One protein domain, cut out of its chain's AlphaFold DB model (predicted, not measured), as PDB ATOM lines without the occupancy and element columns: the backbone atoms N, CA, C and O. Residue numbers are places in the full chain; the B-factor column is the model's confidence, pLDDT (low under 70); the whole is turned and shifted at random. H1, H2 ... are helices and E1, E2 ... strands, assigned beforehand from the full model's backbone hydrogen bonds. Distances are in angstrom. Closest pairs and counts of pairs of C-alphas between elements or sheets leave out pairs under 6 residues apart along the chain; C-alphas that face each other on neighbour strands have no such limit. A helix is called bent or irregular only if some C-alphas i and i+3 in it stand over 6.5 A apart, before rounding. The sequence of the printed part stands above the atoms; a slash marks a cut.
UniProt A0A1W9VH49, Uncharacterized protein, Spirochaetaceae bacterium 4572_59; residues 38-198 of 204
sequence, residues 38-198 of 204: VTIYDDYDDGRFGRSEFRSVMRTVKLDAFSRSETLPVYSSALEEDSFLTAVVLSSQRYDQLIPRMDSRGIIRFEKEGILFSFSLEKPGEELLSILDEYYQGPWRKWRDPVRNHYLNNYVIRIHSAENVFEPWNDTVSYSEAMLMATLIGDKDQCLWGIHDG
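Overview. This is residues 38 to 198 of the 204 residues of an uncharacterized protein of Spirochaetaceae bacterium 4572_59 (UniProt A0A1W9VH49). A strongly twisted sheet of five strands, E3, E4, E5, E6 and E7, curls round one helix, H5, and strand E1 of a small hairpin, E1 and E2, packs on H5 as well. A helical hairpin, H3 and H4, makes one end of the longest axis, the stretch round Trp 169 lies at the other end, and H1 and H2 only graze the large sheet. The printed part has 161 residues, with the named elements in the order E1 E2 H1 E3 E4 H2 E5 E6 H3 H4 E7 H5, of mixed class, helices and strands. The large sheet is branched, with antiparallel pairs E3 and E7, E4 and E7, E5 and E6, and E6 and E7. The whole is compact, with a radius of gyration of the C-alphas of 15.1 A, and rounded, with spans of 44 by 37 by 30 A.

Arrangement. Start at E1, residues 38 to 41, which forms an antiparallel hairpin with E2, residues 58 to 62; look for N 38 and O 61, 2.8 A apart, within hydrogen-bond range. H1, residues 63 to 66, only grazes the branched sheet. E3, residues 71 to 73, is an edge strand beside E7, residues 155 to 163, with N 72 and O 162 at 2.9 A. E4, residues 84 to 90, is another edge strand beside E7, with N 86 and O 157 at 3.0 A. H2, residues 92 to 101, also only grazes the sheet; its closest C-alphas to E5, residues 108 to 112, are those of Arg 101 and Ile 108, 5.9 A apart. E5 forms a hairpin with E6, residues 115 to 122, where N 110 and O 117 are 2.8 A apart. E5 lies on one side of E6 and E7 on the other side, with N 120 and O 158 at 2.8 A. E7 bends by 71 degrees at residue 160; its pairing is staggered, with E4 over residues 155 to 159, E6 over 156 to 161 and E3 over 161 to 163. H3, residues 126 to 135, and H4, residues 141 to 152, are a helical hairpin: they touch at a shallow tilt of 22 degrees, opposite ways, closest at the C-alphas of Asp 133 and Arg 144, 6.4 A apart. H4 touches H3 with residues 144 to 148 alone, and grazes the sheet with residues 150 to 152. H3 is only just not on the sheet, with 4 pairs of C-alphas within 10 A. The sheet curls round H5, residues 175 to 185; the closest C-alphas of E7 and H5, those of Ile 159 and Ala 178, are 5.8 A apart, and those of E1 and H5, Ile 40 and Leu 180, are 6.5 A apart. Every O i to N i+4 pair is within hydrogen-bond range in H3, against 3 of 6 in H2, 6 of 8 in H4 and 6 of 7 in H5; H1 is too short for one.

Along the chain. Find C-alpha 38 at (-17.982, 22.147, -45.621), where E1 begins. E4 runs 15.2 A from first to last C-alpha, and H2 15.0 A. H2 is only just irregular, with C-alphas 97 and 100 at 7.0 A. E6 starts at C-alpha 115, (-23.795, 23.470, -56.207), and runs 22.2 A; E7 runs 21.9 A. H3 measures 14.2 A, and H4 17.3 A; H4 is irregular, with C-alphas 142 and 145 at 7.1 A. H5 runs 16.0 A to C-alpha 185 at (-15.323, 29.778, -52.070).

Size, cuts and confidence. The C-alphas farthest apart are those of Lys 142 and Trp 169, 44.9 A, while those of Val 38 and Gly 198 are 5.3 A apart. The printed part has no cut. The links E1 to E2 and E7 to H5 are long; in the first, residues 44 to 45 pair with 51 to 52, antiparallel. Residues 186 to 198 hold no named element. The mean pLDDT of the printed part is 90.0; residues 76 to 81, 191 to 192 and 194 to 195 are under 70.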
ATOM      1  N   VAL A  38     -18.233  20.780 -46.051       91.88
ATOM      2  CA  VAL A  38     -17.982  22.147 -45.621       91.88
ATOM      3  C   VAL A  38     -18.495  22.305 -44.198       91.88
ATOM      4  O   VAL A  38     -19.580  21.825 -43.870       91.88
ATOM      5  N   THR A  39     -17.703  22.944 -43.340       91.38
ATOM      6  CA  THR A  39     -18.057  23.148 -41.934       91.38
ATOM      7  C   THR A  39     -18.029  24.622 -41.573       91.38
ATOM      8  O   THR A  39     -17.003  25.289 -41.738       91.38
ATOM      9  N   ILE A  40     -19.147  25.086 -41.014       92.44
ATOM     10  CA  ILE A  40     -19.307  26.420 -40.439       92.44
ATOM     11  C   ILE A  40     -19.458  26.332 -38.918       92.44
ATOM     12  O   ILE A  40     -19.839  25.293 -38.374       92.44
ATOM     13  N   TYR A  41     -19.171  27.429 -38.224       91.75
ATOM     14  CA  TYR A  41     -19.521  27.578 -36.810       91.75
ATOM     15  C   TYR A  41     -21.007  27.917 -36.681       91.75
ATOM     16  O   TYR A  41     -21.483  28.754 -37.436       91.75
ATOM     17  N   ASP A  42     -21.719  27.277 -35.753       89.31
ATOM     18  CA  ASP A  42     -23.175  27.442 -35.565       89.31
ATOM     19  C   ASP A  42     -23.516  28.556 -34.557       89.31
ATOM     20  O   ASP A  42     -24.646  29.023 -34.503       89.31
ATOM     21  N   ASP A  43     -22.537  29.015 -33.770       89.56
ATOM     22  CA  ASP A  43     -22.651  30.146 -32.837       89.56
ATOM     23  C   ASP A  43     -22.327  31.495 -33.505       89.56
ATOM     24  O   ASP A  43     -21.785  32.405 -32.872       89.56
ATOM     25  N   TYR A  44     -22.577  31.600 -34.811       89.19
ATOM     26  CA  TYR A  44     -22.343  32.828 -35.556       89.19
ATOM     27  C   TYR A  44     -23.376  33.910 -35.186       89.19
ATOM     28  O   TYR A  44     -24.500  33.619 -34.788       89.19
ATOM     29  N   ASP A  45     -22.988  35.169 -35.361       89.56
ATOM     30  CA  ASP A  45     -23.805  36.362 -35.142       89.56
ATOM     31  C   ASP A  45     -24.101  37.017 -36.503       89.56
ATOM     32  O   ASP A  45     -23.188  37.528 -37.166       89.56
ATOM     33  N   ASP A  46     -25.356  36.941 -36.955       87.88
ATOM     34  CA  ASP A  46     -25.817  37.495 -38.237       87.88
ATOM     35  C   ASP A  46     -25.772  39.031 -38.259       87.88
ATOM     36  O   ASP A  46     -25.403  39.620 -39.274       87.88
ATOM     37  N   GLY A  47     -25.993  39.679 -37.113       88.50
ATOM     38  CA  GLY A  47     -25.792  41.116 -36.908       88.50
ATOM     39  C   GLY A  47     -24.323  41.551 -36.899       88.50
ATOM     40  O   GLY A  47     -24.030  42.745 -36.871       88.50
ATOM     41  N   ARG A  48     -23.379  40.603 -36.928       91.00
ATOM     42  CA  ARG A  48     -21.933  40.861 -37.028       91.00
ATOM     43  C   ARG A  48     -21.290  40.074 -38.169       91.00
ATOM     44  O   ARG A  48     -20.188  39.543 -38.014       91.00
ATOM     45  N   PHE A  49     -21.974  39.999 -39.309       92.06
ATOM     46  CA  PHE A  49     -21.476  39.403 -40.554       92.06
ATOM     47  C   PHE A  49     -21.005  37.941 -40.415       92.06
ATOM     48  O   PHE A  49     -20.111  37.480 -41.132       92.06
ATOM     49  N   GLY A  50     -21.628  37.165 -39.525       89.06
ATOM     50  CA  GLY A  50     -21.305  35.752 -39.309       89.06
ATOM     51  C   GLY A  50     -20.160  35.526 -38.326       89.06
ATOM     52  O   GLY A  50     -19.497  34.481 -38.357       89.06
ATOM     53  N   ARG A  51     -19.910  36.495 -37.441       89.06
ATOM     54  CA  ARG A  51     -18.908  36.371 -36.387       89.06
ATOM     55  C   ARG A  51     -19.243  35.248 -35.418       89.06
ATOM     56  O   ARG A  51     -20.265  35.313 -34.762       89.06
ATOM     57  N   SER A  52     -18.321  34.310 -35.216       87.94
ATOM     58  CA  SER A  52     -18.401  33.309 -34.141       87.94
ATOM     59  C   SER A  52     -17.353  33.594 -33.059       87.94
ATOM     60  O   SER A  52     -16.146  33.673 -33.340       87.94
ATOM     61  N   GLU A  53     -17.823  33.804 -31.828       81.81
ATOM     62  CA  GLU A  53     -16.988  34.143 -30.670       81.81
ATOM     63  C   GLU A  53     -16.486  32.899 -29.933       81.81
ATOM     64  O   GLU A  53     -15.304  32.835 -29.586       81.81
ATOM     65  N   PHE A  54     -17.354  31.908 -29.722       82.75
ATOM     66  CA  PHE A  54     -17.052  30.742 -28.895       82.75
ATOM     67  C   PHE A  54     -16.548  29.563 -29.718       82.75
ATOM     68  O   PHE A  54     -15.775  28.758 -29.193       82.75
ATOM     69  N   ARG A  55     -16.940  29.469 -30.997       85.00
ATOM     70  CA  ARG A  55     -16.495  28.441 -31.956       85.00
ATOM     71  C   ARG A  55     -16.689  27.015 -31.436       85.00
ATOM     72  O   ARG A  55     -15.970  26.093 -31.824       85.00
ATOM     73  N   SER A  56     -17.620  26.849 -30.503       83.44
ATOM     74  CA  SER A  56     -17.814  25.626 -29.725       83.44
ATOM     75  C   SER A  56     -18.813  24.680 -30.379       83.44
ATOM     76  O   SER A  56     -18.816  23.489 -30.069       83.44
ATOM     77  N   VAL A  57     -19.637  25.196 -31.292       88.81
ATOM     78  CA  VAL A  57     -20.651  24.440 -32.021       88.81
ATOM     79  C   VAL A  57     -20.379  24.575 -33.509       88.81
ATOM     80  O   VAL A  57     -20.092  25.664 -34.006       88.81
ATOM     81  N   MET A  58     -20.437  23.453 -34.217       90.88
ATOM     82  CA  MET A  58     -20.145  23.383 -35.642       90.88
ATOM     83  C   MET A  58     -21.267  22.670 -36.373       90.88
ATOM     84  O   MET A  58     -21.862  21.724 -35.852       90.88
ATOM     85  N   ARG A  59     -21.493  23.094 -37.612       91.12
ATOM     86  CA  ARG A  59     -22.423  22.468 -38.539       91.12
ATOM     87  C   ARG A  59     -21.673  22.068 -39.802       91.12
ATOM     88  O   ARG A  59     -21.073  22.912 -40.465       91.12
ATOM     89  N   THR A  60     -21.716  20.780 -40.124       93.00
ATOM     90  CA  THR A  60     -21.022  20.196 -41.277       93.00
ATOM     91  C   THR A  60     -22.031  19.717 -42.309       93.00
ATOM     92  O   THR A  60     -22.967  18.990 -41.978       93.00
ATOM     93  N   VAL A  61     -21.806  20.085 -43.567       93.00
ATOM     94  CA  VAL A  61     -22.629  19.691 -44.711       93.00
ATOM     95  C   VAL A  61     -21.775  18.951 -45.720       93.00
ATOM     96  O   VAL A  61     -20.730  19.435 -46.149       93.00
ATOM     97  N   LYS A  62     -22.227  17.764 -46.107       93.31
ATOM     98  CA  LYS A  62     -21.609  16.963 -47.162       93.31
ATOM     99  C   LYS A  62     -22.011  17.488 -48.532       93.31
ATOM    100  O   LYS A  62     -23.131  17.964 -48.708       93.31
ATOM    101  N   LEU A  63     -21.124  17.353 -49.518       91.81
ATOM    102  CA  LEU A  63     -21.404  17.861 -50.863       91.81
ATOM    103  C   LEU A  63     -22.615  17.207 -51.555       91.81
ATOM    104  O   LEU A  63     -23.249  17.818 -52.406       91.81
ATOM    105  N   ASP A  64     -22.976  15.980 -51.188       91.81
ATOM    106  CA  ASP A  64     -24.140  15.287 -51.750       91.81
ATOM    107  C   ASP A  64     -25.487  15.874 -51.282       91.81
ATOM    108  O   ASP A  64     -26.522  15.628 -51.907       91.81
ATOM    109  N   ALA A  65     -25.507  16.640 -50.189       92.56
ATOM    110  CA  ALA A  65     -26.712  17.299 -49.691       92.56
ATOM    111  C   ALA A  65     -27.202  18.397 -50.650       92.56
ATOM    112  O   ALA A  65     -28.402  18.492 -50.891       92.56
ATOM    113  N   PHE A  66     -26.271  19.131 -51.266       92.81
ATOM    114  CA  PHE A  66     -26.524  20.200 -52.241       92.81
ATOM    115  C   PHE A  66     -27.318  19.696 -53.459       92.81
ATOM    116  O   PHE A  66     -28.320  20.283 -53.851       92.81
ATOM    117  N   SER A  67     -27.001  18.486 -53.948       90.38
ATOM    118  CA  SER A  67     -27.710  17.848 -55.078       90.38
ATOM    119  C   SER A  67     -29.216  17.608 -54.869       90.38
ATOM    120  O   SER A  67     -29.924  17.261 -55.816       90.38
ATOM    121  N   ARG A  68     -29.700  17.734 -53.629       90.25
ATOM    122  CA  ARG A  68     -31.097  17.527 -53.223       90.25
ATOM    123  C   ARG A  68     -31.777  18.814 -52.757       90.25
ATOM    124  O   ARG A  68     -32.892  18.740 -52.249       90.25
ATOM    125  N   SER A  69     -31.098  19.946 -52.883       93.06
ATOM    126  CA  SER A  69     -31.590  21.252 -52.461       93.06
ATOM    127  C   SER A  69     -31.973  22.113 -53.660       93.06
ATOM    128  O   SER A  69     -31.673  21.782 -54.809       93.06
ATOM    129  N   GLU A  70     -32.674  23.202 -53.383       94.19
ATOM    130  CA  GLU A  70     -33.070  24.196 -54.365       94.19
ATOM    131  C   GLU A  70     -32.244  25.469 -54.183       94.19
ATOM    132  O   GLU A  70     -32.010  25.934 -53.065       94.19
ATOM    133  N   THR A  71     -31.813  26.059 -55.298       95.94
ATOM    134  CA  THR A  71     -31.212  27.392 -55.286       95.94
ATOM    135  C   THR A  71     -32.308  28.443 -55.204       95.94
ATOM    136  O   THR A  71     -33.063  28.641 -56.156       95.94
ATOM    137  N   LEU A  72     -32.336  29.178 -54.100       95.12
ATOM    138  CA  LEU A  72     -33.298  30.240 -53.848       95.12
ATOM    139  C   LEU A  72     -32.599  31.611 -53.794       95.12
ATOM    140  O   LEU A  72     -31.414  31.702 -53.450       95.12
ATOM    141  N   PRO A  73     -33.294  32.702 -54.164       92.81
ATOM    142  CA  PRO A  73     -32.803  34.057 -53.926       92.81
ATOM    143  C   PRO A  73     -32.704  34.350 -52.422       92.81
ATOM    144  O   PRO A  73     -33.464  33.819 -51.612       92.81
ATOM    145  N   VAL A  74     -31.764  35.218 -52.059       91.50
ATOM    146  CA  VAL A  74     -31.596  35.698 -50.687       91.50
ATOM    147  C   VAL A  74     -32.446  36.944 -50.466       91.50
ATOM    148  O   VAL A  74     -32.380  37.877 -51.257       91.50
ATOM    149  N   TYR A  75     -33.179  36.990 -49.352       84.12
ATOM    150  CA  TYR A  75     -33.896  38.184 -48.908       84.12
ATOM    151  C   TYR A  75     -33.472  38.537 -47.485       84.12
ATOM    152  O   TYR A  75     -33.766  37.799 -46.541       84.12
ATOM    153  N   SER A  76     -32.783  39.664 -47.315       66.56
ATOM    154  CA  SER A  76     -32.442  40.169 -45.989       66.56
ATOM    155  C   SER A  76     -33.610  40.965 -45.419       66.56
ATOM    156  O   SER A  76     -34.024  41.991 -45.963       66.56
ATOM    157  N   SER A  77     -34.128  40.513 -44.278       57.59
ATOM    158  CA  SER A  77     -35.226  41.172 -43.560       57.59
ATOM    159  C   SER A  77     -34.853  42.550 -43.003       57.59
ATOM    160  O   SER A  77     -35.745  43.325 -42.664       57.59
ATOM    161  N   ALA A  78     -33.559  42.870 -42.905       53.84
ATOM    162  CA  ALA A  78     -33.088  44.079 -42.241       53.84
ATOM    163  C   ALA A  78     -33.141  45.345 -43.118       53.84
ATOM    164  O   ALA A  78     -33.182  46.436 -42.552       53.84
ATOM    165  N   LEU A  79     -33.123  45.242 -44.458       50.84
ATOM    166  CA  LEU A  79     -32.810  46.404 -45.316       50.84
ATOM    167  C   LEU A  79     -33.460  46.443 -46.718       50.84
ATOM    168  O   LEU A  79     -33.038  47.262 -47.528       50.84
ATOM    169  N   GLU A  80     -34.449  45.602 -47.046       55.78
ATOM    170  CA  GLU A  80     -34.893  45.420 -48.455       55.78
ATOM    171  C   GLU A  80     -33.717  45.058 -49.393       55.78
ATOM    172  O   GLU A  80     -33.730  45.341 -50.589       55.78
ATOM    173  N   GLU A  81     -32.662  44.451 -48.844       66.75
ATOM    174  CA  GLU A  81     -31.514  43.996 -49.617       66.75
ATOM    175  C   GLU A  81     -31.756  42.559 -50.085       66.75
ATOM    176  O   GLU A  81     -31.934  41.647 -49.276       66.75
ATOM    177  N   ASP A  82     -31.679  42.342 -51.398       84.25
ATOM    178  CA  ASP A  82     -31.770  41.020 -52.041       84.25
ATOM    179  C   ASP A  82     -30.466  40.202 -51.871       84.25
ATOM    180  O   ASP A  82     -29.994  39.528 -52.790       84.25
ATOM    181  N   SER A  83     -29.792  40.343 -50.720       91.69
ATOM    182  CA  SER A  83     -28.496  39.713 -50.461       91.69
ATOM    183  C   SER A  83     -28.102  39.686 -48.981       91.69
ATOM    184  O   SER A  83     -28.582  40.488 -48.182       91.69
ATOM    185  N   PHE A  84     -27.152  38.815 -48.636       93.69
ATOM    186  CA  PHE A  84     -26.459  38.824 -47.347       93.69
ATOM    187  C   PHE A  84     -24.981  39.153 -47.538       93.69
ATOM    188  O   PHE A  84     -24.261  38.428 -48.231       93.69
ATOM    189  N   LEU A  85     -24.511  40.221 -46.892       93.75
ATOM    190  CA  LEU A  85     -23.081  40.454 -46.735       93.75
ATOM    191  C   LEU A  85     -22.547  39.511 -45.662       93.75
ATOM    192  O   LEU A  85     -22.996  39.546 -44.521       93.75
ATOM    193  N   THR A  86     -21.580  38.682 -46.033       93.25
ATOM    194  CA  THR A  86     -20.844  37.867 -45.068       93.25
ATOM    195  C   THR A  86     -19.559  38.574 -44.709       93.25
ATOM    196  O   THR A  86     -19.189  39.542 -45.355       93.25
ATOM    197  N   ALA A  87     -18.823  38.073 -43.733       91.31
ATOM    198  CA  ALA A  87     -17.444  38.486 -43.572       91.31
ATOM    199  C   ALA A  87     -16.435  37.421 -43.993       91.31
ATOM    200  O   ALA A  87     -15.259  37.490 -43.645       91.31
ATOM    201  N   VAL A  88     -16.868  36.453 -44.796       93.56
ATOM    202  CA  VAL A  88     -15.942  35.559 -45.476       93.56
ATOM    203  C   VAL A  88     -15.223  36.341 -46.575       93.56
ATOM    204  O   VAL A  88     -15.825  37.098 -47.341       93.56
ATOM    205  N   VAL A  89     -13.912  36.163 -46.629       93.62
ATOM    206  CA  VAL A  89     -12.997  36.874 -47.505       93.62
ATOM    207  C   VAL A  89     -12.640  35.991 -48.688       93.62
ATOM    208  O   VAL A  89     -12.346  34.807 -48.549       93.62
ATOM    209  N   LEU A  90     -12.609  36.591 -49.869       93.75
ATOM    210  CA  LEU A  90     -12.002  36.050 -51.063       93.75
ATOM    211  C   LEU A  90     -10.675  36.750 -51.348       93.75
ATOM    212  O   LEU A  90     -10.624  37.978 -51.446       93.75
ATOM    213  N   SER A  91      -9.612  35.971 -51.555       93.06
ATOM    214  CA  SER A  91      -8.305  36.537 -51.873       93.06
ATOM    215  C   SER A  91      -8.310  37.343 -53.178       93.06
ATOM    216  O   SER A  91      -8.956  36.962 -54.158       93.06
ATOM    217  N   SER A  92      -7.542  38.436 -53.233       93.50
ATOM    218  CA  SER A  92      -7.433  39.255 -54.455       93.50
ATOM    219  C   SER A  92      -6.923  38.463 -55.664       93.50
ATOM    220  O   SER A  92      -7.385  38.677 -56.779       93.50
ATOM    221  N   GLN A  93      -6.047  37.478 -55.449       91.50
ATOM    222  CA  GLN A  93      -5.591  36.591 -56.522       91.50
ATOM    223  C   GLN A  93      -6.750  35.810 -57.162       91.50
ATOM    224  O   GLN A  93      -6.773  35.623 -58.377       91.50
ATOM    225  N   ARG A  94      -7.710  35.337 -56.356       91.44
ATOM    226  CA  ARG A  94      -8.901  34.642 -56.865       91.44
ATOM    227  C   ARG A  94      -9.904  35.609 -57.472       91.44
ATOM    228  O   ARG A  94     -10.551  35.252 -58.451       91.44
ATOM    229  N   TYR A  95     -10.023  36.818 -56.927       93.31
ATOM    230  CA  TYR A  95     -10.849  37.869 -57.522       93.31
ATOM    231  C   TYR A  95     -10.481  38.080 -58.996       93.31
ATOM    232  O   TYR A  95     -11.358  37.971 -59.851       93.31
ATOM    233  N   ASP A  96      -9.190  38.244 -59.307       92.88
ATOM    234  CA  ASP A  96      -8.708  38.453 -60.681       92.88
ATOM    235  C   ASP A  96      -9.127  37.323 -61.643       92.88
ATOM    236  O   ASP A  96      -9.384  37.554 -62.825       92.88
ATOM    237  N   GLN A  97      -9.253  36.096 -61.131       91.25
ATOM    238  CA  GLN A  97      -9.690  34.924 -61.898       91.25
ATOM    239  C   GLN A  97     -11.204  34.899 -62.147       91.25
ATOM    240  O   GLN A  97     -11.668  34.258 -63.094       91.25
ATOM    241  N   LEU A  98     -11.982  35.568 -61.298       93.00
ATOM    242  CA  LEU A  98     -13.438  35.614 -61.376       93.00
ATOM    243  C   LEU A  98     -13.965  36.829 -62.141       93.00
ATOM    244  O   LEU A  98     -15.083  36.749 -62.648       93.00
ATOM    245  N   ILE A  99     -13.174  37.902 -62.291       93.44
ATOM    246  CA  ILE A  99     -13.553  39.102 -63.065       93.44
ATOM    247  C   ILE A  99     -14.185  38.745 -64.424       93.44
ATOM    248  O   ILE A  99     -15.254  39.276 -64.720       93.44
ATOM    249  N   PRO A 100     -13.631  37.825 -65.245       94.38
ATOM    250  CA  PRO A 100     -14.212  37.522 -66.557       94.38
ATOM    251  C   PRO A 100     -15.606  36.874 -66.513       94.38
ATOM    252  O   PRO A 100     -16.263  36.775 -67.544       94.38
ATOM    253  N   ARG A 101     -16.039  36.379 -65.347       92.88
ATOM    254  CA  ARG A 101     -17.338  35.717 -65.128       92.88
ATOM    255  C   ARG A 101     -18.389  36.650 -64.535       92.88
ATOM    256  O   ARG A 101     -19.531  36.238 -64.350       92.88
ATOM    257  N   MET A 102     -17.979  37.860 -64.182       95.94
ATOM    258  CA  MET A 102     -18.822  38.860 -63.558       95.94
ATOM    259  C   MET A 102     -19.756  39.480 -64.601       95.94
ATOM    260  O   MET A 102     -19.320  39.849 -65.693       95.94
ATOM    261  N   ASP A 103     -21.044  39.579 -64.281       96.56
ATOM    262  CA  ASP A 103     -22.011  40.274 -65.129       96.56
ATOM    263  C   ASP A 103     -21.865  41.806 -65.019       96.56
ATOM    264  O   ASP A 103     -21.076  42.337 -64.234       96.56
ATOM    265  N   SER A 104     -22.653  42.552 -65.799       95.00
ATOM    266  CA  SER A 104     -22.621  44.021 -65.790       95.00
ATOM    267  C   SER A 104     -23.026  44.662 -64.456       95.00
ATOM    268  O   SER A 104     -22.862  45.867 -64.297       95.00
ATOM    269  N   ARG A 105     -23.600  43.894 -63.522       92.94
ATOM    270  CA  ARG A 105     -24.004  44.343 -62.182       92.94
ATOM    271  C   ARG A 105     -22.992  43.947 -61.109       92.94
ATOM    272  O   ARG A 105     -23.219  44.230 -59.940       92.94
ATOM    273  N   GLY A 106     -21.892  43.295 -61.481       95.00
ATOM    274  CA  GLY A 106     -20.907  42.826 -60.515       95.00
ATOM    275  C   GLY A 106     -21.219  41.449 -59.918       95.00
ATOM    276  O   GLY A 106     -20.560  41.046 -58.960       95.00
ATOM    277  N   ILE A 107     -22.215  40.729 -60.450       96.50
ATOM    278  CA  ILE A 107     -22.665  39.442 -59.911       96.50
ATOM    279  C   ILE A 107     -21.989  38.299 -60.664       96.50
ATOM    280  O   ILE A 107     -21.960  38.257 -61.894       96.50
ATOM    281  N   ILE A 108     -21.478  37.334 -59.907       96.50
ATOM    282  CA  ILE A 108     -20.897  36.091 -60.399       96.50
ATOM    283  C   ILE A 108     -21.901  34.972 -60.136       96.50
ATOM    284  O   ILE A 108     -22.297  34.730 -58.997       96.50
ATOM    285  N   ARG A 109     -22.303  34.268 -61.199       95.75
ATOM    286  CA  ARG A 109     -23.047  33.006 -61.092       95.75
ATOM    287  C   ARG A 109     -22.053  31.860 -61.033       95.75
ATOM    288  O   ARG A 109     -21.172  31.759 -61.890       95.75
ATOM    289  N   PHE A 110     -22.187  31.020 -60.022       93.31
ATOM    290  CA  PHE A 110     -21.266  29.934 -59.758       93.31
ATOM    291  C   PHE A 110     -21.998  28.600 -59.784       93.31
ATOM    292  O   PHE A 110     -23.017  28.432 -59.124       93.31
ATOM    293  N   GLU A 111     -21.445  27.666 -60.551       92.75
ATOM    294  CA  GLU A 111     -21.916  26.291 -60.651       92.75
ATOM    295  C   GLU A 111     -20.700  25.365 -60.592       92.75
ATOM    296  O   GLU A 111     -19.820  25.419 -61.461       92.75
ATOM    297  N   LYS A 112     -20.614  24.539 -59.547       90.38
ATOM    298  CA  LYS A 112     -19.555  23.532 -59.421       90.38
ATOM    299  C   LYS A 112     -19.972  22.409 -58.488       90.38
ATOM    300  O   LYS A 112     -20.510  22.658 -57.422       90.38
ATOM    301  N   GLU A 113     -19.648  21.173 -58.875       88.38
ATOM    302  CA  GLU A 113     -19.937  19.971 -58.075       88.38
ATOM    303  C   GLU A 113     -21.431  19.839 -57.708       88.38
ATOM    304  O   GLU A 113     -21.770  19.306 -56.660       88.38
ATOM    305  N   GLY A 114     -22.320  20.307 -58.596       88.44
ATOM    306  CA  GLY A 114     -23.771  20.287 -58.387       88.44
ATOM    307  C   GLY A 114     -24.300  21.392 -57.474       88.44
ATOM    308  O   GLY A 114     -25.486  21.374 -57.188       88.44
ATOM    309  N   ILE A 115     -23.440  22.324 -57.049       93.81
ATOM    310  CA  ILE A 115     -23.795  23.470 -56.207       93.81
ATOM    311  C   ILE A 115     -23.980  24.696 -57.094       93.81
ATOM    312  O   ILE A 115     -23.049  25.064 -57.823       93.81
ATOM    313  N   LEU A 116     -25.144  25.334 -57.014       94.31
ATOM    314  CA  LEU A 116     -25.514  26.524 -57.770       94.31
ATOM    315  C   LEU A 116     -25.822  27.690 -56.830       94.31
ATOM    316  O   LEU A 116     -26.721  27.626 -55.995       94.31
ATOM    317  N   PHE A 117     -25.107  28.802 -56.995       96.56
ATOM    318  CA  PHE A 117     -25.359  30.017 -56.221       96.56
ATOM    319  C   PHE A 117     -24.820  31.264 -56.930       96.56
ATOM    320  O   PHE A 117     -24.155  31.181 -57.968       96.56
ATOM    321  N   SER A 118     -25.120  32.447 -56.397       97.25
ATOM    322  CA  SER A 118     -24.613  33.699 -56.955       97.25
ATOM    323  C   SER A 118     -24.160  34.666 -55.875       97.25
ATOM    324  O   SER A 118     -24.720  34.715 -54.780       97.25
ATOM    325  N   PHE A 119     -23.105  35.415 -56.180       97.19
ATOM    326  CA  PHE A 119     -22.455  36.301 -55.226       97.19
ATOM    327  C   PHE A 119     -21.820  37.508 -55.920       97.19
ATOM    328  O   PHE A 119     -21.546  37.482 -57.119       97.19
ATOM    329  N   SER A 120     -21.567  38.562 -55.158       97.12
ATOM    330  CA  SER A 120     -20.714  39.681 -55.550       97.12
ATOM    331  C   SER A 120     -19.564  39.827 -54.559       97.12
ATOM    332  O   SER A 120     -19.521  39.178 -53.510       97.12
ATOM    333  N   LEU A 121     -18.598  40.662 -54.928       96.81
ATOM    334  CA  LEU A 121     -17.381  40.889 -54.163       96.81
ATOM    335  C   LEU A 121     -17.231  42.387 -53.928       96.81
ATOM    336  O   LEU A 121     -17.257  43.165 -54.880       96.81
ATOM    337  N   GLU A 122     -17.054  42.784 -52.675       95.81
ATOM    338  CA  GLU A 122     -16.907  44.189 -52.294       95.81
ATOM    339  C   GLU A 122     -15.717  44.403 -51.361       95.81
ATOM    340  O   GLU A 122     -15.174  43.465 -50.775       95.81
ATOM    341  N   LYS A 123     -15.247  45.646 -51.260       96.56
ATOM    342  CA  LYS A 123     -14.244  45.999 -50.253       96.56
ATOM    343  C   LYS A 123     -14.903  46.068 -48.873       96.56
ATOM    344  O   LYS A 123     -16.072  46.440 -48.797       96.56
ATOM    345  N   PRO A 124     -14.181  45.725 -47.790       95.31
ATOM    346  CA  PRO A 124     -14.754  45.773 -46.451       95.31
ATOM    347  C   PRO A 124     -15.192  47.202 -46.112       95.31
ATOM    348  O   PRO A 124     -14.394  48.138 -46.206       95.31
ATOM    349  N   GLY A 125     -16.456  47.359 -45.720       95.12
ATOM    350  CA  GLY A 125     -17.002  48.631 -45.251       95.12
ATOM    351  C   GLY A 125     -16.498  49.015 -43.857       95.12
ATOM    352  O   GLY A 125     -15.916  48.202 -43.135       95.12
ATOM    353  N   GLU A 126     -16.752  50.263 -43.458       95.81
ATOM    354  CA  GLU A 126     -16.352  50.780 -42.139       95.81
ATOM    355  C   GLU A 126     -16.965  49.983 -40.985       95.81
ATOM    356  O   GLU A 126     -16.295  49.761 -39.978       95.81
ATOM    357  N   GLU A 127     -18.195  49.494 -41.151       93.69
ATOM    358  CA  GLU A 127     -18.886  48.691 -40.141       93.69
ATOM    359  C   GLU A 127     -18.117  47.398 -39.829       93.69
ATOM    360  O   GLU A 127     -17.729  47.161 -38.682       93.69
ATOM    361  N   LEU A 128     -17.777  46.613 -40.856       93.00
ATOM    362  CA  LEU A 128     -16.982  45.393 -40.697       93.00
ATOM    363  C   LEU A 128     -15.612  45.696 -40.080       93.00
ATOM    364  O   LEU A 128     -15.170  44.999 -39.165       93.00
ATOM    365  N   LEU A 129     -14.937  46.750 -40.553       94.62
ATOM    366  CA  LEU A 129     -13.638  47.154 -40.011       94.62
ATOM    367  C   LEU A 129     -13.738  47.550 -38.531       94.62
ATOM    368  O   LEU A 129     -12.841  47.215 -37.760       94.62
ATOM    369  N   SER A 130     -14.830  48.195 -38.118       94.38
ATOM    370  CA  SER A 130     -15.051  48.570 -36.720       94.38
ATOM    371  C   SER A 130     -15.267  47.353 -35.817       94.38
ATOM    372  O   SER A 130     -14.698  47.306 -34.727       94.38
ATOM    373  N   ILE A 131     -15.977  46.322 -36.295       92.00
ATOM    374  CA  ILE A 131     -16.144  45.044 -35.581       92.00
ATOM    375  C   ILE A 131     -14.791  44.348 -35.391       92.00
ATOM    376  O   ILE A 131     -14.507  43.827 -34.308       92.00
ATOM    377  N   LEU A 132     -13.939  44.342 -36.423       91.44
ATOM    378  CA  LEU A 132     -12.578  43.808 -36.314       91.44
ATOM    379  C   LEU A 132     -11.769  44.593 -35.283       91.44
ATOM    380  O   LEU A 132     -11.124  44.002 -34.413       91.44
ATOM    381  N   ASP A 133     -11.815  45.922 -35.366       93.00
ATOM    382  CA  ASP A 133     -11.079  46.782 -34.455       93.00
ATOM    383  C   ASP A 133     -11.530  46.555 -33.011       93.00
ATOM    384  O   ASP A 133     -10.651  46.353 -32.180       93.00
ATOM    385  N   GLU A 134     -12.842  46.510 -32.728       92.19
ATOM    386  CA  GLU A 134     -13.453  46.188 -31.422       92.19
ATOM    387  C   GLU A 134     -12.969  44.837 -30.880       92.19
ATOM    388  O   GLU A 134     -12.460  44.755 -29.758       92.19
ATOM    389  N   TYR A 135     -13.071  43.776 -31.684       90.06
ATOM    390  CA  TYR A 135     -12.715  42.422 -31.258       90.06
ATOM    391  C   TYR A 135     -11.239  42.309 -30.843       90.06
ATOM    392  O   TYR A 135     -10.889  41.602 -29.892       90.06
ATOM    393  N   TYR A 136     -10.358  43.048 -31.518       90.88
ATOM    394  CA  TYR A 136      -8.923  43.021 -31.265       90.88
ATOM    395  C   TYR A 136      -8.416  44.152 -30.343       90.88
ATOM    396  O   TYR A 136      -7.207  44.361 -30.273       90.88
ATOM    397  N   GLN A 137      -9.249  44.871 -29.577       87.81
ATOM    398  CA  GLN A 137      -8.742  45.960 -28.703       87.81
ATOM    399  C   GLN A 137      -7.988  45.481 -27.446       87.81
ATOM    400  O   GLN A 137      -7.296  46.272 -26.806       87.81
ATOM    401  N   GLY A 138      -8.072  44.193 -27.102       87.88
ATOM    402  CA  GLY A 138      -7.548  43.635 -25.849       87.88
ATOM    403  C   GLY A 138      -6.329  42.704 -26.004       87.88
ATOM    404  O   GLY A 138      -5.381  43.031 -26.723       87.88
ATOM    405  N   PRO A 139      -6.330  41.519 -25.353       89.06
ATOM    406  CA  PRO A 139      -5.225  40.547 -25.408       89.06
ATOM    407  C   PRO A 139      -4.804  40.145 -26.830       89.06
ATOM    408  O   PRO A 139      -3.671  39.727 -27.069       89.06
ATOM    409  N   TRP A 140      -5.717  40.303 -27.786       88.88
ATOM    410  CA  TRP A 140      -5.535  39.943 -29.184       88.88
ATOM    411  C   TRP A 140      -4.999  41.083 -30.060       88.88
ATOM    412  O   TRP A 140      -4.804  40.873 -31.252       88.88
ATOM    413  N   ARG A 141      -4.686  42.259 -29.500       93.62
ATOM    414  CA  ARG A 141      -4.283  43.468 -30.246       93.62
ATOM    415  C   ARG A 141      -3.177  43.272 -31.274       93.62
ATOM    416  O   ARG A 141      -3.214  43.903 -32.324       93.62
ATOM    417  N   LYS A 142      -2.229  42.369 -31.018       94.12
ATOM    418  CA  LYS A 142      -1.160  42.034 -31.976       94.12
ATOM    419  C   LYS A 142      -1.673  41.494 -33.320       94.12
ATOM    420  O   LYS A 142      -0.961  41.580 -34.312       94.12
ATOM    421  N   TRP A 143      -2.883  40.933 -33.349       91.81
ATOM    422  CA  TRP A 143      -3.518  40.378 -34.545       91.81
ATOM    423  C   TRP A 143      -4.393  41.382 -35.290       91.81
ATOM    424  O   TRP A 143      -4.722  41.125 -36.444       91.81
ATOM    425  N   ARG A 144      -4.722  42.527 -34.674       92.75
ATOM    426  CA  ARG A 144      -5.618  43.525 -35.266       92.75
ATOM    427  C   ARG A 144      -5.148  43.947 -36.649       92.75
ATOM    428  O   ARG A 144      -5.873  43.778 -37.619       92.75
ATOM    429  N   ASP A 145      -3.926  44.466 -36.740       94.31
ATOM    430  CA  ASP A 145      -3.425  45.041 -37.985       94.31
ATOM    431  C   ASP A 145      -3.202  43.955 -39.064       94.31
ATOM    432  O   ASP A 145      -3.641  44.175 -40.192       94.31
ATOM    433  N   PRO A 146      -2.630  42.763 -38.768       93.38
ATOM    434  CA  PRO A 146      -2.583  41.657 -39.731       93.38
ATOM    435  C   PRO A 146      -3.952  41.251 -40.280       93.38
ATOM    436  O   PRO A 146      -4.103  41.114 -41.492       93.38
ATOM    437  N   VAL A 147      -4.958  41.092 -39.412       92.06
ATOM    438  CA  VAL A 147      -6.305  40.683 -39.830       92.06
ATOM    439  C   VAL A 147      -6.981  41.800 -40.614       92.06
ATOM    440  O   VAL A 147      -7.475  41.566 -41.712       92.06
ATOM    441  N   ARG A 148      -6.932  43.037 -40.121       93.81
ATOM    442  CA  ARG A 148      -7.479  44.203 -40.820       93.81
ATOM    443  C   ARG A 148      -6.861  44.367 -42.210       93.81
ATOM    444  O   ARG A 148      -7.583  44.560 -43.184       93.81
ATOM    445  N   ASN A 149      -5.541  44.231 -42.321       94.81
ATOM    446  CA  ASN A 149      -4.844  44.279 -43.605       94.81
ATOM    447  C   ASN A 149      -5.234  43.109 -44.509       94.81
ATOM    448  O   ASN A 149      -5.363  43.306 -45.713       94.81
ATOM    449  N   HIS A 150      -5.461  41.914 -43.959       93.44
ATOM    450  CA  HIS A 150      -5.960  40.782 -44.731       93.44
ATOM    451  C   HIS A 150      -7.322  41.096 -45.369       93.44
ATOM    452  O   HIS A 150      -7.476  40.889 -46.565       93.44
ATOM    453  N   TYR A 151      -8.268  41.687 -44.634       94.31
ATOM    454  CA  TYR A 151      -9.548  42.122 -45.211       94.31
ATOM    455  C   TYR A 151      -9.375  43.228 -46.261       94.31
ATOM    456  O   TYR A 151      -9.930  43.136 -47.353       94.31
ATOM    457  N   LEU A 152      -8.580  44.264 -45.971       96.06
ATOM    458  CA  LEU A 152      -8.361  45.386 -46.899       96.06
ATOM    459  C   LEU A 152      -7.705  44.955 -48.218       96.06
ATOM    460  O   LEU A 152      -8.053  45.448 -49.297       96.06
ATOM    461  N   ASN A 153      -6.771  44.010 -48.133       96.25
ATOM    462  CA  ASN A 153      -6.045  43.480 -49.281       96.25
ATOM    463  C   ASN A 153      -6.854  42.462 -50.086       96.25
ATOM    464  O   ASN A 153      -6.373  42.019 -51.123       96.25
ATOM    465  N   ASN A 154      -8.056  42.108 -49.645       95.06
ATOM    466  CA  ASN A 154      -8.902  41.093 -50.256       95.06
ATOM    467  C   ASN A 154     -10.324  41.642 -50.468       95.06
ATOM    468  O   ASN A 154     -10.517  42.863 -50.499       95.06
ATOM    469  N   TYR A 155     -11.290  40.761 -50.711       96.19
ATOM    470  CA  TYR A 155     -12.682  41.117 -50.972       96.19
ATOM    471  C   TYR A 155     -13.605  40.351 -50.046       96.19
ATOM    472  O   TYR A 155     -13.336  39.208 -49.715       96.19
ATOM    473  N   VAL A 156     -14.699  40.971 -49.647       95.31
ATOM    474  CA  VAL A 156     -15.730  40.369 -48.814       95.31
ATOM    475  C   VAL A 156     -16.829  39.814 -49.716       95.31
ATOM    476  O   VAL A 156     -17.179  40.431 -50.727       95.31
ATOM    477  N   ILE A 157     -17.334  38.626 -49.387       96.00
ATOM    478  CA  ILE A 157     -18.330  37.921 -50.193       96.00
ATOM    479  C   ILE A 157     -19.743  38.321 -49.760       96.00
ATOM    480  O   ILE A 157     -20.118  38.162 -48.595       96.00
ATOM    481  N   ARG A 158     -20.546  38.767 -50.727       96.50
ATOM    482  CA  ARG A 158     -21.983  39.022 -50.582       96.50
ATOM    483  C   ARG A 158     -22.769  38.001 -51.394       96.50
ATOM    484  O   ARG A 158     -22.536  37.882 -52.592       96.50
ATOM    485  N   ILE A 159     -23.692  37.279 -50.771       96.81
ATOM    486  CA  ILE A 159     -24.474  36.208 -51.406       96.81
ATOM    487  C   ILE A 159     -25.837  36.741 -51.854       96.81
ATOM    488  O   ILE A 159     -26.549  37.324 -51.046       96.81
ATOM    489  N   HIS A 160     -26.195  36.514 -53.121       96.19
ATOM    490  CA  HIS A 160     -27.466  36.937 -53.744       96.19
ATOM    491  C   HIS A 160     -28.445  35.774 -53.943       96.19
ATOM    492  O   HIS A 160     -29.658  35.951 -53.938       96.19
ATOM    493  N   SER A 161     -27.929  34.560 -54.121       96.44
ATOM    494  CA  SER A 161     -28.725  33.331 -54.113       96.44
ATOM    495  C   SER A 161     -27.901  32.218 -53.489       96.44
ATOM    496  O   SER A 161     -26.679  32.239 -53.626       96.44
ATOM    497  N   ALA A 162     -28.546  31.264 -52.829       96.75
ATOM    498  CA  ALA A 162     -27.893  30.134 -52.178       96.75
ATOM    499  C   ALA A 162     -28.771  28.890 -52.255       96.75
ATOM    500  O   ALA A 162     -29.965  28.975 -52.531       96.75
ATOM    501  N   GLU A 163     -28.174  27.742 -51.975       95.88
ATOM    502  CA  GLU A 163     -28.913  26.496 -51.829       95.88
ATOM    503  C   GLU A 163     -29.514  26.347 -50.427       95.88
ATOM    504  O   GLU A 163     -28.816  26.543 -49.427       95.88
ATOM    505  N   ASN A 164     -30.795  25.969 -50.356       95.31
ATOM    506  CA  ASN A 164     -31.562  25.815 -49.114       95.31
ATOM    507  C   ASN A 164     -31.289  24.478 -48.386       95.31
ATOM    508  O   ASN A 164     -32.177  23.676 -48.098       95.31
ATOM    509  N   VAL A 165     -30.014  24.181 -48.134       95.38
ATOM    510  CA  VAL A 165     -29.575  22.849 -47.690       95.38
ATOM    511  C   VAL A 165     -29.982  22.506 -46.257       95.38
ATOM    512  O   VAL A 165     -30.144  21.324 -45.940       95.38
ATOM    513  N   PHE A 166     -30.114  23.490 -45.365       93.62
ATOM    514  CA  PHE A 166     -30.434  23.205 -43.962       93.62
ATOM    515  C   PHE A 166     -31.921  22.984 -43.746       93.62
ATOM    516  O   PHE A 166     -32.302  22.108 -42.966       93.62
ATOM    517  N   GLU A 167     -32.740  23.766 -44.439       91.00
ATOM    518  CA  GLU A 167     -34.188  23.755 -44.291       91.00
ATOM    519  C   GLU A 167     -34.846  23.691 -45.675       91.00
ATOM    520  O   GLU A 167     -35.518  24.633 -46.079       91.00
ATOM    521  N   PRO A 168     -34.704  22.579 -46.423       91.31
ATOM    522  CA  PRO A 168     -35.180  22.493 -47.809       91.31
ATOM    523  C   PRO A 168     -36.705  22.588 -47.962       91.31
ATOM    524  O   PRO A 168     -37.212  22.721 -49.069       91.31
ATOM    525  N   TRP A 169     -37.453  22.480 -46.862       90.62
ATOM    526  CA  TRP A 169     -38.902  22.710 -46.814       90.62
ATOM    527  C   TRP A 169     -39.274  24.187 -46.622       90.62
ATOM    528  O   TRP A 169     -40.461  24.509 -46.574       90.62
ATOM    529  N   ASN A 170     -38.287  25.055 -46.414       88.12
ATOM    530  CA  ASN A 170     -38.457  26.483 -46.245       88.12
ATOM    531  C   ASN A 170     -38.093  27.176 -47.566       88.12
ATOM    532  O   ASN A 170     -36.988  27.013 -48.083       88.12
ATOM    533  N   ASP A 171     -39.014  27.977 -48.098       89.31
ATOM    534  CA  ASP A 171     -38.837  28.700 -49.367       89.31
ATOM    535  C   ASP A 171     -38.010  29.988 -49.184       89.31
ATOM    536  O   ASP A 171     -38.144  30.960 -49.932       89.31
ATOM    537  N   THR A 172     -37.159  30.028 -48.158       90.44
ATOM    538  CA  THR A 172     -36.315  31.176 -47.826       90.44
ATOM    539  C   THR A 172     -34.907  30.720 -47.500       90.44
ATOM    540  O   THR A 172     -34.733  29.803 -46.701       90.44
ATOM    541  N   VAL A 173     -33.913  31.419 -48.044       93.75
ATOM    542  CA  VAL A 173     -32.512  31.219 -47.665       93.75
ATOM    543  C   VAL A 173     -32.232  31.876 -46.318       93.75
ATOM    544  O   VAL A 173     -32.439  33.078 -46.146       93.75
ATOM    545  N   SER A 174     -31.688  31.105 -45.383       93.31
ATOM    546  CA  SER A 174     -31.208  31.613 -44.095       93.31
ATOM    547  C   SER A 174     -29.798  32.216 -44.187       93.31
ATOM    548  O   SER A 174     -29.001  31.875 -45.064       93.31
ATOM    549  N   TYR A 175     -29.427  33.065 -43.224       93.06
ATOM    550  CA  TYR A 175     -28.058  33.590 -43.146       93.06
ATOM    551  C   TYR A 175     -27.008  32.466 -43.001       93.06
ATOM    552  O   TYR A 175     -25.937  32.544 -43.603       93.06
ATOM    553  N   SER A 176     -27.333  31.372 -42.292       92.62
ATOM    554  CA  SER A 176     -26.498  30.157 -42.223       92.62
ATOM    555  C   SER A 176     -26.144  29.610 -43.605       92.62
ATOM    556  O   SER A 176     -25.011  29.194 -43.836       92.62
ATOM    557  N   GLU A 177     -27.117  29.562 -44.516       94.44
ATOM    558  CA  GLU A 177     -26.944  29.005 -45.861       94.44
ATOM    559  C   GLU A 177     -26.102  29.936 -46.730       94.44
ATOM    560  O   GLU A 177     -25.203  29.475 -47.435       94.44
ATOM    561  N   ALA A 178     -26.293  31.251 -46.607       94.62
ATOM    562  CA  ALA A 178     -25.400  32.219 -47.236       94.62
ATOM    563  C   ALA A 178     -23.959  32.105 -46.705       94.62
ATOM    564  O   ALA A 178     -23.013  32.055 -47.494       94.62
ATOM    565  N   MET A 179     -23.769  31.978 -45.390       93.81
ATOM    566  CA  MET A 179     -22.450  31.728 -44.797       93.81
ATOM    567  C   MET A 179     -21.826  30.430 -45.317       93.81
ATOM    568  O   MET A 179     -20.646  30.418 -45.663       93.81
ATOM    569  N   LEU A 180     -22.613  29.358 -45.431       94.31
ATOM    570  CA  LEU A 180     -22.177  28.084 -46.001       94.31
ATOM    571  C   LEU A 180     -21.657  28.263 -47.437       94.31
ATOM    572  O   LEU A 180     -20.568  27.786 -47.757       94.31
ATOM    573  N   MET A 181     -22.396  28.997 -48.280       95.31
ATOM    574  CA  MET A 181     -22.000  29.303 -49.662       95.31
ATOM    575  C   MET A 181     -20.722  30.132 -49.727       95.31
ATOM    576  O   MET A 181     -19.811  29.815 -50.491       95.31
ATOM    577  N   ALA A 182     -20.627  31.174 -48.903       95.00
ATOM    578  CA  ALA A 182     -19.445  32.018 -48.857       95.00
ATOM    579  C   ALA A 182     -18.206  31.211 -48.427       95.00
ATOM    580  O   ALA A 182     -17.154  31.315 -49.057       95.00
ATOM    581  N   THR A 183     -18.343  30.322 -47.439       93.25
ATOM    582  CA  THR A 183     -17.272  29.425 -46.976       93.25
ATOM    583  C   THR A 183     -16.788  28.447 -48.054       93.25
ATOM    584  O   THR A 183     -15.601  28.117 -48.089       93.25
ATOM    585  N   LEU A 184     -17.651  27.997 -48.976       93.12
ATOM    586  CA  LEU A 184     -17.239  27.099 -50.066       93.12
ATOM    587  C   LEU A 184     -16.177  27.722 -50.981       93.12
ATOM    588  O   LEU A 184     -15.325  27.007 -51.512       93.12
ATOM    589  N   ILE A 185     -16.226  29.039 -51.175       92.62
ATOM    590  CA  ILE A 185     -15.323  29.778 -52.070       92.62
ATOM    591  C   ILE A 185     -14.307  30.656 -51.327       92.62
ATOM    592  O   ILE A 185     -13.311  31.079 -51.921       92.62
ATOM    593  N   GLY A 186     -14.537  30.902 -50.041       91.56
ATOM    594  CA  GLY A 186     -13.720  31.745 -49.184       91.56
ATOM    595  C   GLY A 186     -12.274  31.284 -49.019       91.56
ATOM    596  O   GLY A 186     -11.860  30.178 -49.394       91.56
ATOM    597  N   ASP A 187     -11.467  32.177 -48.466       88.00
ATOM    598  CA  ASP A 187     -10.106  31.891 -48.054       88.00
ATOM    599  C   ASP A 187     -10.111  31.016 -46.795       88.00
ATOM    600  O   ASP A 187     -10.442  31.470 -45.704       88.00
ATOM    601  N   LYS A 188      -9.713  29.751 -46.948       80.69
ATOM    602  CA  LYS A 188      -9.642  28.773 -45.855       80.69
ATOM    603  C   LYS A 188      -8.684  29.173 -44.727       80.69
ATOM    604  O   LYS A 188      -8.817  28.662 -43.621       80.69
ATOM    605  N   ASP A 189      -7.718  30.044 -45.016       77.81
ATOM    606  CA  ASP A 189      -6.683  30.456 -44.067       77.81
ATOM    607  C   ASP A 189      -7.078  31.757 -43.332       77.81
ATOM    608  O   ASP A 189      -6.308  32.316 -42.543       77.81
ATOM    609  N   GLN A 190      -8.301  32.245 -43.564       82.88
ATOM    610  CA  GLN A 190      -8.862  33.406 -42.893       82.88
ATOM    611  C   GLN A 190      -8.927  33.200 -41.370       82.88
ATOM    612  O   GLN A 190      -9.507  32.254 -40.845       82.88
ATOM    613  N   CYS A 191      -8.365  34.153 -40.625       68.44
ATOM    614  CA  CYS A 191      -8.200  34.048 -39.171       68.44
ATOM    615  C   CYS A 191      -9.490  34.278 -38.345       68.44
ATOM    616  O   CYS A 191      -9.475  34.138 -37.117       68.44
ATOM    617  N   LEU A 192     -10.608  34.630 -38.991       67.06
ATOM    618  CA  LEU A 192     -11.901  34.881 -38.353       67.06
ATOM    619  C   LEU A 192     -13.071  34.415 -39.222       67.06
ATOM    620  O   LEU A 192     -13.154  34.832 -40.361       67.06
ATOM    621  N   TRP A 193     -14.028  33.725 -38.598       70.56
ATOM    622  CA  TRP A 193     -15.416  33.515 -39.048       70.56
ATOM    623  C   TRP A 193     -15.657  32.482 -40.140       70.56
ATOM    624  O   TRP A 193     -14.871  32.317 -41.064       70.56
ATOM    625  N   GLY A 194     -16.798  31.800 -39.992       58.75
ATOM    626  CA  GLY A 194     -17.455  30.975 -41.006       58.75
ATOM    627  C   GLY A 194     -16.751  29.693 -41.430       58.75
ATOM    628  O   GLY A 194     -17.431  28.777 -41.874       58.75
ATOM    629  N   ILE A 195     -15.429  29.599 -41.299       66.50
ATOM    630  CA  ILE A 195     -14.659  28.486 -41.840       66.50
ATOM    631  C   ILE A 195     -14.018  27.715 -40.700       66.50
ATOM    632  O   ILE A 195     -13.053  28.162 -40.082       66.50
ATOM    633  N   HIS A 196     -14.566  26.534 -40.434       72.75
ATOM    634  CA  HIS A 196     -13.827  25.495 -39.731       72.75
ATOM    635  C   HIS A 196     -13.122  24.573 -40.734       72.75
ATOM    636  O   HIS A 196     -11.976  24.191 -40.517       72.75
ATOM    637  N   ASP A 197     -13.795  24.252 -41.845       77.38
ATOM    638  CA  ASP A 197     -13.238  23.459 -42.944       77.38
ATOM    639  C   ASP A 197     -13.928  23.855 -44.261       77.38
ATOM    640  O   ASP A 197     -15.105  23.551 -44.474       77.38
ATOM    641  N   GLY A 198     -13.233  24.634 -45.094       76.88
ATOM    642  CA  GLY A 198     -13.740  25.177 -46.357       76.88
ATOM    643  C   GLY A 198     -13.139  24.454 -47.560       76.88
ATOM    644  O   GLY A 198     -11.963  24.097 -47.561       76.88
TER     645      GLY A 198